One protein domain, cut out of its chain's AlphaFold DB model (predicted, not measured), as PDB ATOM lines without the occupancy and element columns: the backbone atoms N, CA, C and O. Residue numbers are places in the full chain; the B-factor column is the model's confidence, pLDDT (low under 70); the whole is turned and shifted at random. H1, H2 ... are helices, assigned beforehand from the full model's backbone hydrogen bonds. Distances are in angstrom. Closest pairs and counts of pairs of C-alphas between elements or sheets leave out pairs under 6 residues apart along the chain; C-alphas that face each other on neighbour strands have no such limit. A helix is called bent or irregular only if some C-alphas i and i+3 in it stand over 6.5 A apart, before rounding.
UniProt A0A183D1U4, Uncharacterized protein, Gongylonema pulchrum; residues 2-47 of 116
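AT A GLANCE: This is residues 2 to 47 of the 116 residues of an uncharacterized protein of Gongylonema pulchrum (UniProt A0A183D1U4). From residue 2 onward the chain makes an open, nearly flat zigzag of two helices with no packed core: a stretched lead, residues 2 to 8, then H1 set crosswise to the long axis, then a link, residues 23 to 33, that turns at the end of H1 and comes back slantwise to H2. The lead and H2 point outward at opposite ends of the long axis and make the length, while H1 and the link form an inverted V between them. The printed part has 46 residues with two named helices, H1 then H2, and no named strand; its class is all helix. It is extended, with a radius of gyration of the C-alphas of 17.1 A, and spans 59 by 27 by 8 A.

HOW THE PARTS SIT: Residues 2 to 16, of which 9 to 16 belong to H1, residues 9 to 22, stand free. H1 and H2, residues 34 to 47, are apart. Residues 33 to 39, of which 34 to 39 belong to H2, stand free, and so do residues 41 to 47 of H2. In H1 every O i to N i+4 pair is within hydrogen-bond range; in H2 it is 8 of 10.

IN THESE COORDINATES: H1 runs from Arg 9, C-alpha at (54.751, 24.994, 42.609), to Lys 22, 20.1 A from first to last C-alpha. H2 runs from Val 34, C-alpha at (34.822, 25.169, 47.908), to Gln 47, C-alpha at (14.834, 22.731, 49.962), 20.2 A. Neither helix is bent.

THE WHOLE: The two C-alphas farthest apart, those of Ala 2 and Gln 47, are 59.7 A apart. The printed part has no cut. The link from H1 to H2, 11 residues, is long. The mean pLDDT of the printed part is 71.2; residues 2 to 5, residue 7 and residues 28 to 47 are under 70.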
ATOM      1  N   ALA A   2      74.585  30.401  40.750       53.25
ATOM      2  CA  ALA A   2      73.462  29.468  40.756       53.25
ATOM      3  C   ALA A   2      72.184  30.256  41.056       53.25
ATOM      4  O   ALA A   2      72.014  30.784  42.155       53.25
ATOM      5  N   TYR A   3      71.312  30.389  40.061       51.34
ATOM      6  CA  TYR A   3      70.022  31.037  40.234       51.34
ATOM      7  C   TYR A   3      69.145  30.100  41.074       51.34
ATOM      8  O   TYR A   3      68.644  29.093  40.579       51.34
ATOM      9  N   ASN A   4      68.995  30.395  42.366       57.59
ATOM     10  CA  ASN A   4      68.077  29.680  43.250       57.59
ATOM     11  C   ASN A   4      66.631  30.055  42.888       57.59
ATOM     12  O   ASN A   4      65.973  30.811  43.601       57.59
ATOM     13  N   LEU A   5      66.133  29.544  41.761       64.50
ATOM     14  CA  LEU A   5      64.730  29.677  41.382       64.50
ATOM     15  C   LEU A   5      63.921  28.707  42.240       64.50
ATOM     16  O   LEU A   5      63.608  27.582  41.852       64.50
ATOM     17  N   ARG A   6      63.598  29.150  43.455       70.38
ATOM     18  CA  ARG A   6      62.642  28.472  44.332       70.38
ATOM     19  C   ARG A   6      61.245  28.748  43.791       70.38
ATOM     20  O   ARG A   6      60.505  29.562  44.338       70.38
ATOM     21  N   TYR A   7      60.907  28.120  42.670       68.06
ATOM     22  CA  TYR A   7      59.576  28.251  42.103       68.06
ATOM     23  C   TYR A   7      58.557  27.669  43.071       68.06
ATOM     24  O   TYR A   7      58.591  26.488  43.420       68.06
ATOM     25  N   ASN A   8      57.630  28.516  43.506       78.31
ATOM     26  CA  ASN A   8      56.452  28.049  44.202       78.31
ATOM     27  C   ASN A   8      55.621  27.234  43.204       78.31
ATOM     28  O   ASN A   8      55.121  27.773  42.216       78.31
ATOM     29  N   ARG A   9      55.483  25.931  43.471       79.56
ATOM     30  CA  ARG A   9      54.751  24.994  42.609       79.56
ATOM     31  C   ARG A   9      53.342  25.492  42.281       79.56
ATOM     32  O   ARG A   9      52.900  25.316  41.153       79.56
ATOM     33  N   ALA A  10      52.652  26.115  43.237       75.44
ATOM     34  CA  ALA A  10      51.311  26.645  43.011       75.44
ATOM     35  C   ALA A  10      51.325  27.811  42.011       75.44
ATOM     36  O   ALA A  10      50.554  27.798  41.059       75.44
ATOM     37  N   ALA A  11      52.253  28.758  42.172       74.62
ATOM     38  CA  ALA A  11      52.385  29.902  41.269       74.62
ATOM     39  C   ALA A  11      52.769  29.479  39.841       74.62
ATOM     40  O   ALA A  11      52.261  30.032  38.871       74.62
ATOM     41  N   TYR A  12      53.633  28.467  39.707       84.75
ATOM     42  CA  TYR A  12      53.996  27.911  38.402       84.75
ATOM     43  C   TYR A  12      52.793  27.283  37.689       84.75
ATOM     44  O   TYR A  12      52.573  27.535  36.507       84.75
ATOM     45  N   LEU A  13      52.006  26.478  38.407       83.25
ATOM     46  CA  LEU A  13      50.833  25.825  37.831       83.25
ATOM     47  C   LEU A  13      49.742  26.829  37.448       83.25
ATOM     48  O   LEU A  13      49.091  26.633  36.427       83.25
ATOM     49  N   ASP A  14      49.574  27.902  38.219       81.62
ATOM     50  CA  ASP A  14      48.616  28.969  37.919       81.62
ATOM     51  C   ASP A  14      49.010  29.748  36.652       81.62
ATOM     52  O   ASP A  14      48.207  29.915  35.732       81.62
ATOM     53  N   ALA A  15      50.290  30.123  36.537       85.38
ATOM     54  CA  ALA A  15      50.823  30.760  35.334       85.38
ATOM     55  C   ALA A  15      50.696  29.851  34.099       85.38
ATOM     56  O   ALA A  15      50.234  30.292  33.047       85.38
ATOM     57  N   LEU A  16      51.042  28.566  34.236       85.31
ATOM     58  CA  LEU A  16      50.911  27.582  33.162       85.31
ATOM     59  C   LEU A  16      49.449  27.410  32.726       85.31
ATOM     60  O   LEU A  16      49.163  27.407  31.532       85.31
ATOM     61  N   ALA A  17      48.516  27.294  33.675       79.88
ATOM     62  CA  ALA A  17      47.093  27.175  33.373       79.88
ATOM     63  C   ALA A  17      46.562  28.417  32.639       79.88
ATOM     64  O   ALA A  17      45.808  28.274  31.675       79.88
ATOM     65  N   SER A  18      46.995  29.617  33.041       79.12
ATOM     66  CA  SER A  18      46.641  30.869  32.363       79.12
ATOM     67  C   SER A  18      47.089  30.871  30.900       79.12
ATOM     68  O   SER A  18      46.284  31.162  30.015       79.12
ATOM     69  N   GLU A  19      48.335  30.480  30.624       90.50
ATOM     70  CA  GLU A  19      48.853  30.399  29.253       90.50
ATOM     71  C   GLU A  19      48.092  29.364  28.412       90.50
ATOM     72  O   GLU A  19      47.650  29.661  27.300       90.50
ATOM     73  N   LEU A  20      47.832  28.172  28.958       86.56
ATOM     74  CA  LEU A  20      47.056  27.143  28.255       86.56
ATOM     75  C   LEU A  20      45.619  27.594  27.946       86.56
ATOM     76  O   LEU A  20      45.082  27.245  26.890       86.56
ATOM     77  N   CYS A  21      45.016  28.396  28.828       82.31
ATOM     78  CA  CYS A  21      43.696  28.986  28.604       82.31
ATOM     79  C   CYS A  21      43.722  30.085  27.532       82.31
ATOM     80  O   CYS A  21      42.852  30.101  26.661       82.31
ATOM     81  N   LYS A  22      44.736  30.965  27.530       83.94
ATOM     82  CA  LYS A  22      44.918  31.995  26.484       83.94
ATOM     83  C   LYS A  22      45.038  31.375  25.095       83.94
ATOM     84  O   LYS A  22      44.424  31.860  24.145       83.94
ATOM     85  N   HIS A  23      45.785  30.279  24.990       91.06
ATOM     86  CA  HIS A  23      45.980  29.554  23.737       91.06
ATOM     87  C   HIS A  23      44.812  28.624  23.368       91.06
ATOM     88  O   HIS A  23      44.896  27.933  22.355       91.06
ATOM     89  N   LYS A  24      43.719  28.605  24.152       82.81
ATOM     90  CA  LYS A  24      42.540  27.737  23.950       82.81
ATOM     91  C   LYS A  24      42.883  26.241  23.874       82.81
ATOM     92  O   LYS A  24      42.133  25.460  23.297       82.81
ATOM     93  N   ILE A  25      44.012  25.844  24.467       87.88
ATOM     94  CA  ILE A  25      44.429  24.442  24.607       87.88
ATOM     95  C   ILE A  25      43.639  23.795  25.748       87.88
ATOM     96  O   ILE A  25      43.265  22.627  25.675       87.88
ATOM     97  N   MET A  26      43.361  24.573  26.797       78.62
ATOM     98  CA  MET A  26      42.527  24.172  27.924       78.62
ATOM     99  C   MET A  26      41.399  25.187  28.111       78.62
ATOM    100  O   MET A  26      41.624  26.390  28.028       78.62
ATOM    101  N   ASN A  27      40.182  24.717  28.382       77.50
ATOM    102  CA  ASN A  27      39.089  25.598  28.781       77.50
ATOM    103  C   ASN A  27      39.200  25.880  30.278       77.50
ATOM    104  O   ASN A  27      39.263  24.947  31.082       77.50
ATOM    105  N   PHE A  28      39.188  27.156  30.659       69.12
ATOM    106  CA  PHE A  28      39.075  27.526  32.062       69.12
ATOM    107  C   PHE A  28      37.672  27.166  32.553       69.12
ATOM    108  O   PHE A  28      36.691  27.817  32.195       69.12
ATOM    109  N   VAL A  29      37.574  26.117  33.367       69.81
ATOM    110  CA  VAL A  29      36.345  25.785  34.084       69.81
ATOM    111  C   VAL A  29      36.479  26.384  35.481       69.81
ATOM    112  O   VAL A  29      37.224  25.827  36.294       69.81
ATOM    113  N   PRO A  30      35.810  27.511  35.793       60.41
ATOM    114  CA  PRO A  30      35.754  27.986  37.164       60.41
ATOM    115  C   PRO A  30      35.069  26.902  37.994       60.41
ATOM    116  O   PRO A  30      33.858  26.703  37.913       60.41
ATOM    117  N   SER A  31      35.846  26.152  38.776       69.62
ATOM    118  CA  SER A  31      35.246  25.276  39.774       69.62
ATOM    119  C   SER A  31      34.620  26.176  40.833       69.62
ATOM    120  O   SER A  31      35.273  27.090  41.341       69.62
ATOM    121  N   ILE A  32      33.332  25.959  41.115       59.81
ATOM    122  CA  ILE A  32      32.606  26.673  42.168       59.81
ATOM    123  C   ILE A  32      33.485  26.616  43.424       59.81
ATOM    124  O   ILE A  32      33.762  25.506  43.897       59.81
ATOM    125  N   PRO A  33      33.963  27.763  43.945       62.47
ATOM    126  CA  PRO A  33      34.869  27.798  45.078       62.47
ATOM    127  C   PRO A  33      34.342  26.896  46.190       62.47
ATOM    128  O   PRO A  33      33.160  26.956  46.523       62.47
ATOM    129  N   VAL A  34      35.200  26.087  46.811       58.88
ATOM    130  CA  VAL A  34      34.822  25.169  47.908       58.88
ATOM    131  C   VAL A  34      34.013  25.885  49.010       58.88
ATOM    132  O   VAL A  34      33.124  25.309  49.634       58.88
ATOM    133  N   LYS A  35      34.242  27.194  49.194       53.44
ATOM    134  CA  LYS A  35      33.459  28.061  50.090       53.44
ATOM    135  C   LYS A  35      31.994  28.243  49.651       53.44
ATOM    136  O   LYS A  35      31.107  28.243  50.497       53.44
ATOM    137  N   GLN A  36      31.734  28.351  48.349       60.34
ATOM    138  CA  GLN A  36      30.392  28.413  47.760       60.34
ATOM    139  C   GLN A  36      29.724  27.029  47.688       60.34
ATOM    140  O   GLN A  36      28.502  26.948  47.765       60.34
ATOM    141  N   GLN A  37      30.490  25.928  47.658       63.81
ATOM    142  CA  GLN A  37      29.925  24.571  47.735       63.81
ATOM    143  C   GLN A  37      29.174  24.322  49.051       63.81
ATOM    144  O   GLN A  37      28.136  23.663  49.054       63.81
ATOM    145  N   ARG A  38      29.661  24.868  50.176       63.66
ATOM    146  CA  ARG A  38      28.968  24.757  51.471       63.66
ATOM    147  C   ARG A  38      27.625  25.488  51.459       63.66
ATOM    148  O   ARG A  38      26.656  24.962  51.995       63.66
ATOM    149  N   LEU A  39      27.570  26.660  50.826       65.88
ATOM    150  CA  LEU A  39      26.339  27.435  50.676       65.88
ATOM    151  C   LEU A  39      25.332  26.702  49.780       65.88
ATOM    152  O   LEU A  39      24.183  26.545  50.173       65.88
ATOM    153  N   VAL A  40      25.776  26.176  48.635       67.19
ATOM    154  CA  VAL A  40      24.930  25.381  47.728       67.19
ATOM    155  C   VAL A  40      24.377  24.140  48.437       67.19
ATOM    156  O   VAL A  40      23.179  23.881  48.361       67.19
ATOM    157  N   ARG A  41      25.204  23.421  49.208       65.94
ATOM    158  CA  ARG A  41      24.745  22.277  50.019       65.94
ATOM    159  C   ARG A  41      23.732  22.686  51.092       65.94
ATOM    160  O   ARG A  41      22.761  21.970  51.299       65.94
ATOM    161  N   GLN A  42      23.923  23.832  51.752       62.53
ATOM    162  CA  GLN A  42      22.953  24.354  52.722       62.53
ATOM    163  C   GLN A  42      21.632  24.767  52.065       62.53
ATOM    164  O   GLN A  42      20.574  24.528  52.642       62.53
ATOM    165  N   MET A  43      21.674  25.363  50.872       65.56
ATOM    166  CA  MET A  43      20.466  25.709  50.121       65.56
ATOM    167  C   MET A  43      19.702  24.460  49.674       65.56
ATOM    168  O   MET A  43      18.489  24.413  49.845       65.56
ATOM    169  N   GLN A  44      20.401  23.423  49.207       63.22
ATOM    170  CA  GLN A  44      19.790  22.137  48.856       63.22
ATOM    171  C   GLN A  44      19.158  21.457  50.080       63.22
ATOM    172  O   GLN A  44      18.003  21.058  50.036       63.22
ATOM    173  N   GLN A  45      19.854  21.400  51.218       62.59
ATOM    174  CA  GLN A  45      19.303  20.804  52.446       62.59
ATOM    175  C   GLN A  45      18.064  21.538  52.979       62.59
ATOM    176  O   GLN A  45      17.179  20.903  53.543       62.59
ATOM    177  N   ARG A  46      17.981  22.863  52.794       59.66
ATOM    178  CA  ARG A  46      16.789  23.650  53.151       59.66
ATOM    179  C   ARG A  46      15.614  23.435  52.194       59.66
ATOM    180  O   ARG A  46      14.485  23.656  52.607       59.66
ATOM    181  N   GLN A  47      15.873  23.030  50.952       56.09
ATOM    182  CA  GLN A  47      14.834  22.731  49.962       56.09
ATOM    183  C   GLN A  47      14.278  21.304  50.101       56.09
ATOM    184  O   GLN A  47      13.100  21.105  49.852       56.09
TER     185      GLN A  47